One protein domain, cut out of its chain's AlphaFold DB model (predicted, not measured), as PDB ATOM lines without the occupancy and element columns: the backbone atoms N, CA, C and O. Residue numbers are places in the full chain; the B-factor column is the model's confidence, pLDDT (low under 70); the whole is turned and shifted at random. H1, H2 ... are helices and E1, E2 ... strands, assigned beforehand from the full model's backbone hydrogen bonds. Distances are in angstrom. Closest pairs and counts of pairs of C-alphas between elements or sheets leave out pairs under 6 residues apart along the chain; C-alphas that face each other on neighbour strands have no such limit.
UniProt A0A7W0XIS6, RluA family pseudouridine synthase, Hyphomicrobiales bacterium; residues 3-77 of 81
ATOM      1  N   ALA A   3       1.067 -17.295 -35.075       85.25
ATOM      2  CA  ALA A   3      -0.089 -18.162 -34.818       85.25
ATOM      3  C   ALA A   3       0.229 -19.388 -33.934       85.25
ATOM      4  O   ALA A   3      -0.599 -19.814 -33.141       85.25
ATOM      5  N   HIS A   4       1.442 -19.942 -34.031       85.19
ATOM      6  CA  HIS A   4       1.842 -21.122 -33.259       85.19
ATOM      7  C   HIS A   4       2.048 -20.811 -31.769       85.19
ATOM      8  O   HIS A   4       1.792 -21.663 -30.931       85.19
ATOM      9  N   ILE A   5       2.459 -19.584 -31.436       90.94
ATOM     10  CA  ILE A   5       2.584 -19.120 -30.045       90.94
ATOM     11  C   ILE A   5       1.266 -18.546 -29.495       90.94
ATOM     12  O   ILE A   5       1.280 -17.843 -28.489       90.94
ATOM     13  N   GLY A   6       0.133 -18.783 -30.167       84.31
ATOM     14  CA  GLY A   6      -1.189 -18.308 -29.742       84.31
ATOM     15  C   GLY A   6      -1.496 -16.840 -30.059       84.31
ATOM     16  O   GLY A   6      -2.524 -16.340 -29.622       84.31
ATOM     17  N   HIS A   7      -0.642 -16.154 -30.826       87.00
ATOM     18  CA  HIS A   7      -0.789 -14.731 -31.156       87.00
ATOM     19  C   HIS A   7      -0.802 -14.536 -32.683       87.00
ATOM     20  O   HIS A   7       0.198 -14.102 -33.260       87.00
ATOM     21  N   PRO A   8      -1.878 -14.928 -33.389       87.25
ATOM     22  CA  PRO A   8      -1.947 -14.808 -34.844       87.25
ATOM     23  C   PRO A   8      -1.902 -13.341 -35.299       87.25
ATOM     24  O   PRO A   8      -2.348 -12.434 -34.600       87.25
ATOM     25  N   ILE A   9      -1.362 -13.106 -36.499       88.00
ATOM     26  CA  ILE A   9      -1.238 -11.757 -37.063       88.00
ATOM     27  C   ILE A   9      -2.610 -11.274 -37.523       88.00
ATOM     28  O   ILE A   9      -3.322 -11.980 -38.237       88.00
ATOM     29  N   LEU A  10      -2.947 -10.039 -37.161       87.56
ATOM     30  CA  LEU A  10      -4.202  -9.417 -37.552       87.56
ATOM     31  C   LEU A  10      -4.346  -9.337 -39.078       87.56
ATOM     32  O   LEU A  10      -3.457  -8.844 -39.777       87.56
ATOM     33  N   GLY A  11      -5.496  -9.800 -39.571       84.56
ATOM     34  CA  GLY A  11      -5.841  -9.800 -40.991       84.56
ATOM     35  C   GLY A  11      -5.080 -10.820 -41.838       84.56
ATOM     36  O   GLY A  11      -5.007 -10.654 -43.054       84.56
ATOM     37  N   ASP A  12      -4.511 -11.862 -41.222       86.06
ATOM     38  CA  ASP A  12      -4.019 -13.048 -41.927       86.06
ATOM     39  C   ASP A  12      -5.200 -13.982 -42.277       86.06
ATOM     40  O   ASP A  12      -5.710 -14.678 -41.400       86.06
ATOM     41  N   PRO A  13      -5.645 -14.060 -43.545       81.06
ATOM     42  CA  PRO A  13      -6.830 -14.839 -43.911       81.06
ATOM     43  C   PRO A  13      -6.638 -16.356 -43.761       81.06
ATOM     44  O   PRO A  13      -7.610 -17.103 -43.850       81.06
ATOM     45  N   LYS A  14      -5.398 -16.828 -43.585       82.44
ATOM     46  CA  LYS A  14      -5.068 -18.255 -43.531       82.44
ATOM     47  C   LYS A  14      -4.933 -18.766 -42.102       82.44
ATOM     48  O   LYS A  14      -5.305 -19.906 -41.835       82.44
ATOM     49  N   TYR A  15      -4.370 -17.955 -41.210       82.38
ATOM     50  CA  TYR A  15      -4.038 -18.376 -39.845       82.38
ATOM     51  C   TYR A  15      -4.799 -17.616 -38.755       82.38
ATOM     52  O   TYR A  15      -4.661 -17.960 -37.582       82.38
ATOM     53  N   PHE A  16      -5.590 -16.599 -39.103       79.94
ATOM     54  CA  PHE A  16      -6.401 -15.862 -38.139       79.94
ATOM     55  C   PHE A  16      -7.763 -16.543 -37.945       79.94
ATOM     56  O   PHE A  16      -8.703 -16.313 -38.701       79.94
ATOM     57  N   ASN A  17      -7.859 -17.404 -36.932       73.25
ATOM     58  CA  ASN A  17      -9.049 -18.207 -36.626       73.25
ATOM     59  C   ASN A  17      -9.564 -17.997 -35.190       73.25
ATOM     60  O   ASN A  17     -10.019 -18.941 -34.547       73.25
ATOM     61  N   VAL A  18      -9.471 -16.770 -34.670       74.69
ATOM     62  CA  VAL A  18      -9.942 -16.446 -33.317       74.69
ATOM     63  C   VAL A  18     -11.473 -16.370 -33.309       74.69
ATOM     64  O   VAL A  18     -12.062 -15.466 -33.903       74.69
ATOM     65  N   GLU A  19     -12.121 -17.327 -32.644       70.62
ATOM     66  CA  GLU A  19     -13.574 -17.327 -32.440       70.62
ATOM     67  C   GLU A  19     -13.996 -16.142 -31.555       70.62
ATOM     68  O   GLU A  19     -13.331 -15.821 -30.571       70.62
ATOM     69  N   ASN A  20     -15.114 -15.492 -31.899       67.88
ATOM     70  CA  ASN A  20     -15.657 -14.307 -31.211       67.88
ATOM     71  C   ASN A  20     -14.747 -13.063 -31.217       67.88
ATOM     72  O   ASN A  20     -14.891 -12.185 -30.368       67.88
ATOM     73  N   TRP A  21     -13.823 -12.961 -32.174       71.00
ATOM     74  CA  TRP A  21     -13.032 -11.747 -32.354       71.00
ATOM     75  C   TRP A  21     -13.805 -10.690 -33.147       71.00
ATOM     76  O   TRP A  21     -13.955 -10.795 -34.365       71.00
ATOM     77  N   GLU A  22     -14.246  -9.638 -32.465       69.44
ATOM     78  CA  GLU A  22     -14.713  -8.416 -33.115       69.44
ATOM     79  C   GLU A  22     -13.545  -7.442 -33.268       69.44
ATOM     80  O   GLU A  22     -12.839  -7.124 -32.309       69.44
ATOM     81  N   LEU A  23     -13.327  -6.963 -34.495       71.31
ATOM     82  CA  LEU A  23     -12.355  -5.904 -34.745       71.31
ATOM     83  C   LEU A  23     -12.782  -4.660 -33.958       71.31
ATOM     84  O   LEU A  23     -13.883  -4.155 -34.202       71.31
ATOM     85  N   PRO A  24     -11.935  -4.131 -33.056       72.12
ATOM     86  CA  PRO A  24     -12.228  -2.866 -32.408       72.12
ATOM     87  C   PRO A  24     -12.435  -1.795 -33.484       72.12
ATOM     88  O   PRO A  24     -11.755  -1.792 -34.517       72.12
ATOM     89  N   GLY A  25     -13.392  -0.894 -33.257       74.44
ATOM     90  CA  GLY A  25     -13.707   0.171 -34.206       74.44
ATOM     91  C   GLY A  25     -12.446   0.941 -34.608       74.44
ATOM     92  O   GLY A  25     -11.736   1.466 -33.756       74.44
ATOM     93  N   GLY A  26     -12.161   0.985 -35.911       71.06
ATOM     94  CA  GLY A  26     -10.978   1.652 -36.459       71.06
ATOM     95  C   GLY A  26      -9.834   0.727 -36.884       71.06
ATOM     96  O   GLY A  26      -8.911   1.217 -37.530       71.06
ATOM     97  N   LEU A  27      -9.889  -0.585 -36.620       80.25
ATOM     98  CA  LEU A  27      -8.916  -1.536 -37.174       80.25
ATOM     99  C   LEU A  27      -9.412  -2.095 -38.512       80.25
ATOM    100  O   LEU A  27     -10.523  -2.617 -38.624       80.25
ATOM    101  N   GLN A  28      -8.575  -2.005 -39.547       78.75
ATOM    102  CA  GLN A  28      -8.895  -2.574 -40.858       78.75
ATOM    103  C   GLN A  28      -8.593  -4.076 -40.883       78.75
ATOM    104  O   GLN A  28      -7.548  -4.504 -40.404       78.75
ATOM    105  N   ASN A  29      -9.442  -4.883 -41.522       80.06
ATOM    106  CA  ASN A  29      -9.157  -6.305 -41.742       80.06
ATOM    107  C   ASN A  29      -8.166  -6.507 -42.907       80.06
ATOM    108  O   ASN A  29      -8.533  -6.947 -43.997       80.06
ATOM    109  N   LYS A  30      -6.915  -6.093 -42.701       85.38
ATOM    110  CA  LYS A  30      -5.792  -6.246 -43.640       85.38
ATOM    111  C   LYS A  30      -4.606  -6.857 -42.918       85.38
ATOM    112  O   LYS A  30      -4.502  -6.713 -41.708       85.38
ATOM    113  N   LEU A  31      -3.695  -7.493 -43.646       88.94
ATOM    114  CA  LEU A  31      -2.506  -8.092 -43.046       88.94
ATOM    115  C   LEU A  31      -1.633  -7.020 -42.367       88.94
ATOM    116  O   LEU A  31      -1.150  -6.088 -43.016       88.94
ATOM    117  N   HIS A  32      -1.421  -7.167 -41.062       88.94
ATOM    118  CA  HIS A  32      -0.552  -6.305 -40.254       88.94
ATOM    119  C   HIS A  32       0.866  -6.884 -40.168       88.94
ATOM    120  O   HIS A  32       1.379  -7.149 -39.083       88.94
ATOM    121  N   LEU A  33       1.496  -7.111 -41.322       89.50
ATOM    122  CA  LEU A  33       2.873  -7.595 -41.423       89.50
ATOM    123  C   LEU A  33       3.669  -6.679 -42.354       89.50
ATOM    124  O   LEU A  33       3.304  -6.509 -43.515       89.50
ATOM    125  N   LEU A  34       4.759  -6.110 -41.840       89.31
ATOM    126  CA  LEU A  34       5.641  -5.202 -42.570       89.31
ATOM    127  C   LEU A  34       7.101  -5.601 -42.343       89.31
ATOM    128  O   LEU A  34       7.564  -5.662 -41.206       89.31
ATOM    129  N   ALA A  35       7.842  -5.807 -43.430       89.19
ATOM    130  CA  ALA A  35       9.298  -5.852 -43.387       89.19
ATOM    131  C   ALA A  35       9.830  -4.408 -43.342       89.19
ATOM    132  O   ALA A  35      10.024  -3.784 -44.383       89.19
ATOM    133  N   ARG A  36       9.979  -3.850 -42.132       88.19
ATOM    134  CA  ARG A  36      10.273  -2.417 -41.928       88.19
ATOM    135  C   ARG A  36      11.678  -2.008 -42.365       88.19
ATOM    136  O   ARG A  36      11.823  -0.918 -42.899       88.19
ATOM    137  N   ARG A  37      12.696  -2.839 -42.139       89.88
ATOM    138  CA  ARG A  37      14.103  -2.517 -42.419       89.88
ATOM    139  C   ARG A  37      14.805  -3.713 -43.042       89.88
ATOM    140  O   ARG A  37      14.598  -4.846 -42.608       89.88
ATOM    141  N   ILE A  38      15.638  -3.450 -44.039       89.81
ATOM    142  CA  ILE A  38      16.520  -4.435 -44.655       89.81
ATOM    143  C   ILE A  38      17.951  -3.904 -44.633       89.81
ATOM    144  O   ILE A  38      18.206  -2.783 -45.064       89.81
ATOM    145  N   VAL A  39      18.873  -4.727 -44.129       91.00
ATOM    146  CA  VAL A  39      20.312  -4.449 -44.125       91.00
ATOM    147  C   VAL A  39      21.003  -5.563 -44.897       91.00
ATOM    148  O   VAL A  39      20.927  -6.726 -44.497       91.00
ATOM    149  N   ILE A  40      21.646  -5.226 -46.013       92.12
ATOM    150  CA  ILE A  40      22.383  -6.186 -46.844       92.12
ATOM    151  C   ILE A  40      23.764  -5.637 -47.216       92.12
ATOM    152  O   ILE A  40      23.920  -4.426 -47.363       92.12
ATOM    153  N   PRO A  41      24.781  -6.497 -47.394       91.50
ATOM    154  CA  PRO A  41      26.078  -6.060 -47.901       91.50
ATOM    155  C   PRO A  41      25.950  -5.531 -49.336       91.50
ATOM    156  O   PRO A  41      25.273  -6.139 -50.169       91.50
ATOM    157  N   HIS A  42      26.606  -4.406 -49.629       88.06
ATOM    158  CA  HIS A  42      26.608  -3.808 -50.963       88.06
ATOM    159  C   HIS A  42      27.766  -4.377 -51.812       88.06
ATOM    160  O   HIS A  42      28.884  -4.487 -51.301       88.06
ATOM    161  N   PRO A  43      27.543  -4.730 -53.096       85.50
ATOM    162  CA  PRO A  43      28.564  -5.349 -53.952       85.50
ATOM    163  C   PRO A  43      29.812  -4.477 -54.167       85.50
ATOM    164  O   PRO A  43      30.910  -5.016 -54.251       85.50
ATOM    165  N   ASP A  44      29.661  -3.150 -54.172       87.69
ATOM    166  CA  ASP A  44      30.784  -2.199 -54.289       87.69
ATOM    167  C   ASP A  44      31.471  -1.882 -52.939       87.69
ATOM    168  O   ASP A  44      32.322  -0.998 -52.859       87.69
ATOM    169  N   GLY A  45      31.110  -2.599 -51.869       86.88
ATOM    170  CA  GLY A  45      31.558  -2.355 -50.497       86.88
ATOM    171  C   GLY A  45      30.559  -1.536 -49.671       86.88
ATOM    172  O   GLY A  45      29.792  -0.736 -50.198       86.88
ATOM    173  N   GLY A  46      30.560  -1.747 -48.349       88.25
ATOM    174  CA  GLY A  46      29.618  -1.120 -47.412       88.25
ATOM    175  C   GLY A  46      28.340  -1.935 -47.168       88.25
ATOM    176  O   GLY A  46      28.237  -3.098 -47.561       88.25
ATOM    177  N   SER A  47      27.370  -1.333 -46.474       90.06
ATOM    178  CA  SER A  47      26.051  -1.927 -46.198       90.06
ATOM    179  C   SER A  47      24.946  -1.039 -46.761       90.06
ATOM    180  O   SER A  47      24.948   0.169 -46.532       90.06
ATOM    181  N   LEU A  48      24.005  -1.642 -47.487       87.75
ATOM    182  CA  LEU A  48      22.749  -1.014 -47.870       87.75
ATOM    183  C   LEU A  48      21.756  -1.203 -46.726       87.75
ATOM    184  O   LEU A  48      21.401  -2.334 -46.400       87.75
ATOM    185  N   ASP A  49      21.309  -0.092 -46.156       90.81
ATOM    186  CA  ASP A  49      20.324  -0.045 -45.083       90.81
ATOM    187  C   ASP A  49      19.121   0.775 -45.544       90.81
ATOM    188  O   ASP A  49      19.236   1.974 -45.810       90.81
ATOM    189  N   VAL A  50      17.979   0.112 -45.711       88.12
ATOM    190  CA  VAL A  50      16.758   0.728 -46.234       88.12
ATOM    191  C   VAL A  50      15.608   0.451 -45.285       88.12
ATOM    192  O   VAL A  50      15.370  -0.696 -44.904       88.12
ATOM    193  N   SER A  51      14.867   1.508 -44.950       89.31
ATOM    194  CA  SER A  51      13.665   1.438 -44.120       89.31
ATOM    195  C   SER A  51      12.425   1.886 -44.896       89.31
ATOM    196  O   SER A  51      12.477   2.847 -45.664       89.31
ATOM    197  N   ALA A  52      11.311   1.181 -44.701       88.25
ATOM    198  CA  ALA A  52      10.018   1.471 -45.309       88.25
ATOM    199  C   ALA A  52       9.062   2.114 -44.284       88.25
ATOM    200  O   ALA A  52       8.999   1.643 -43.145       88.25
ATOM    201  N   PRO A  53       8.288   3.148 -44.672       88.25
ATOM    202  CA  PRO A  53       7.302   3.768 -43.789       88.25
ATOM    203  C   PRO A  53       6.119   2.827 -43.522       88.25
ATOM    204  O   PRO A  53       5.817   1.945 -44.336       88.25
ATOM    205  N   LEU A  54       5.403   3.030 -42.409       87.81
ATOM    206  CA  LEU A  54       4.212   2.233 -42.126       87.81
ATOM    207  C   LEU A  54       3.119   2.458 -43.184       87.81
ATOM    208  O   LEU A  54       2.823   3.599 -43.549       87.81
ATOM    209  N   PRO A  55       2.436   1.396 -43.640       89.31
ATOM    210  CA  PRO A  55       1.311   1.542 -44.548       89.31
ATOM    211  C   PRO A  55       0.100   2.180 -43.835       89.31
ATOM    212  O   PRO A  55      -0.074   1.990 -42.626       89.31
ATOM    213  N   PRO A  56      -0.792   2.881 -44.567       88.50
ATOM    214  CA  PRO A  56      -1.881   3.660 -43.966       88.50
ATOM    215  C   PRO A  56      -2.806   2.873 -43.028       88.50
ATOM    216  O   PRO A  56      -3.267   3.407 -42.022       88.50
ATOM    217  N   HIS A  57      -3.073   1.592 -43.318       86.88
ATOM    218  CA  HIS A  57      -3.930   0.762 -42.462       86.88
ATOM    219  C   HIS A  57      -3.270   0.402 -41.129       86.88
ATOM    220  O   HIS A  57      -3.972   0.266 -40.134       86.88
ATOM    221  N   MET A  58      -1.940   0.280 -41.090       88.50
ATOM    222  CA  MET A  58      -1.213   0.021 -39.846       88.50
ATOM    223  C   MET A  58      -1.083   1.294 -39.015       88.50
ATOM    224  O   MET A  58      -1.278   1.220 -37.808       88.50
ATOM    225  N   GLN A  59      -0.854   2.453 -39.645       88.88
ATOM    226  CA  GLN A  59      -0.843   3.745 -38.942       88.88
ATOM    227  C   GLN A  59      -2.166   3.991 -38.201       88.88
ATOM    228  O   GLN A  59      -2.165   4.376 -37.035       88.88
ATOM    229  N   GLN A  60      -3.298   3.696 -38.851       88.06
ATOM    230  CA  GLN A  60      -4.618   3.798 -38.229       88.06
ATOM    231  C   GLN A  60      -4.750   2.865 -37.015       88.06
ATOM    232  O   GLN A  60      -5.170   3.307 -35.946       88.06
ATOM    233  N   SER A  61      -4.359   1.595 -37.153       87.75
ATOM    234  CA  SER A  61      -4.395   0.634 -36.045       87.75
ATOM    235  C   SER A  61      -3.486   1.054 -34.885       87.75
ATOM    236  O   SER A  61      -3.866   0.909 -33.728       87.75
ATOM    237  N   TRP A  62      -2.309   1.611 -35.170       88.44
ATOM    238  CA  TRP A  62      -1.375   2.084 -34.144       88.44
ATOM    239  C   TRP A  62      -1.937   3.289 -33.394       88.44
ATOM    240  O   TRP A  62      -1.876   3.312 -32.168       88.44
ATOM    241  N   ALA A  63      -2.586   4.222 -34.096       87.50
ATOM    242  CA  ALA A  63      -3.268   5.352 -33.471       87.50
ATOM    243  C   ALA A  63      -4.407   4.910 -32.534       87.50
ATOM    244  O   ALA A  63      -4.538   5.449 -31.438       87.50
ATOM    245  N   VAL A  64      -5.199   3.903 -32.927       87.12
ATOM    246  CA  VAL A  64      -6.266   3.340 -32.072       87.12
ATOM    247  C   VAL A  64      -5.690   2.651 -30.831       87.12
ATOM    248  O   VAL A  64      -6.271   2.739 -29.752       87.12
ATOM    249  N   LEU A  65      -4.545   1.980 -30.973       85.94
ATOM    250  CA  LEU A  65      -3.876   1.259 -29.886       85.94
ATOM    251  C   LEU A  65      -2.962   2.150 -29.024       85.94
ATOM    252  O   LEU A  65      -2.433   1.672 -28.023       85.94
ATOM    253  N   GLY A  66      -2.766   3.420 -29.395       86.44
ATOM    254  CA  GLY A  66      -1.840   4.333 -28.716       86.44
ATOM    255  C   GLY A  66      -0.361   3.959 -28.884       86.44
ATOM    256  O   GLY A  66       0.444   4.262 -28.008       86.44
ATOM    257  N   LEU A  67      -0.008   3.271 -29.975       86.19
ATOM    258  CA  LEU A  67       1.361   2.858 -30.293       86.19
ATOM    259  C   LEU A  67       2.090   3.947 -31.087       86.19
ATOM    260  O   LEU A  67       1.515   4.541 -32.000       86.19
ATOM    261  N   ASP A  68       3.369   4.164 -30.777       83.19
ATOM    262  CA  ASP A  68       4.215   5.135 -31.473       83.19
ATOM    263  C   ASP A  68       5.141   4.456 -32.494       83.19
ATOM    264  O   ASP A  68       5.805   3.458 -32.203       83.19
ATOM    265  N   GLU A  69       5.193   5.015 -33.707       76.38
ATOM    266  CA  GLU A  69       6.004   4.510 -34.821       76.38
ATOM    267  C   GLU A  69       7.503   4.444 -34.495       76.38
ATOM    268  O   GLU A  69       8.193   3.536 -34.971       76.38
ATOM    269  N   ARG A  70       8.017   5.385 -33.700       75.19
ATOM    270  CA  ARG A  70       9.454   5.583 -33.473       75.19
ATOM    271  C   ARG A  70      10.008   4.674 -32.386       75.19
ATOM    272  O   ARG A  70      11.193   4.362 -32.426       75.19
ATOM    273  N   SER A  71       9.163   4.162 -31.490       73.25
ATOM    274  CA  SER A  71       9.591   3.249 -30.418       73.25
ATOM    275  C   SER A  71      10.274   1.972 -30.929       73.25
ATOM    276  O   SER A  71      11.056   1.359 -30.210       73.25
ATOM    277  N   GLY A  72       9.995   1.552 -32.168       62.94
ATOM    278  CA  GLY A  72      10.629   0.379 -32.779       62.94
ATOM    279  C   GLY A  72      12.034   0.624 -33.342       62.94
ATOM    280  O   GLY A  72      12.778  -0.341 -33.516       62.94
ATOM    281  N   ASP A  73      12.403   1.876 -33.624       60.47
ATOM    282  CA  ASP A  73      13.712   2.206 -34.201       60.47
ATOM    283  C   ASP A  73      14.786   2.368 -33.113       60.47
ATOM    284  O   ASP A  73      15.943   2.017 -33.343       60.47
ATOM    285  N   GLU A  74      14.405   2.805 -31.904       54.69
ATOM    286  CA  GLU A  74      15.333   3.007 -30.778       54.69
ATOM    287  C   GLU A  74      15.977   1.690 -30.307       54.69
ATOM    288  O   GLU A  74      17.186   1.636 -30.087       54.69
ATOM    289  N   ALA A  75      15.218   0.587 -30.281       50.56
ATOM    290  CA  ALA A  75      15.730  -0.734 -29.895       50.56
ATOM    291  C   ALA A  75      16.783  -1.304 -30.872       50.56
ATOM    292  O   ALA A  75      17.533  -2.213 -30.515       50.56
ATOM    293  N   ALA A  76      16.854  -0.789 -32.106       49.69
ATOM    294  CA  ALA A  76      17.847  -1.203 -33.098       49.69
ATOM    295  C   ALA A  76      19.132  -0.354 -33.057       49.69
ATOM    296  O   ALA A  76      20.131  -0.746 -33.665       49.69
ATOM    297  N   THR A  77      19.121   0.786 -32.360       48.31
ATOM    298  CA  THR A  77      20.296   1.658 -32.182       48.31
ATOM    299  C   THR A  77      21.194   1.200 -31.023       48.31
ATOM    300  O   THR A  77      22.375   1.529 -31.018       48.31
TER     301      THR A  77
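Overview. This is residues 3 to 77 of the 81 residues of the protein "RluA family pseudouridine synthase" of Hyphomicrobiales bacterium (UniProt A0A7W0XIS6). Little regular structure: a loose rod in which a long winding stretch with no named element, residues 3 to 36, loops about one end and then runs along the middle to E1, and the two-stranded hairpin of E1 and E2 reaches to the other end. After the hairpin the chain folds back to a short helix, H1, and then turns towards the hairpin's end again with H2. The printed part has 75 residues, 27 in named elements, in the order E1, E2, H1, H2; class mixed, sheet antiparallel, radius of gyration of the C-alphas 15.9 A, spans 53 by 26 by 20 A.

Along the chain. E1, residues 37 to 41, begins at C-alpha 37 (14.103, -2.517, -42.419) and is 13.6 A long. E2 is residues 47 to 51, 13.0 A. H1 is residues 56 to 65, 14.4 A. H2, residues 71 to 77, 11.0 A, ends at C-alpha 77 (20.296, 1.658, -32.182).

Arrangement. E1 and E2 form an antiparallel hairpin at 167 degrees, with N 38 and O 50 2.9 A apart, within hydrogen-bond range. In H1 every O i to N i+4 pair is within range; in H2 0 of 3, and 2 of 4 O i to N i+3 pairs. H1 and H2 are apart; each is apart from E1, and H2 from E2.

Size, cuts and confidence. The C-alphas of Asn 20 and Asp 44, the two farthest apart, are 53.3 A apart. The printed part has no cut, and the three links between named elements are tight. pLDDT is under 70 at residues 20, 22 and 72 to 77.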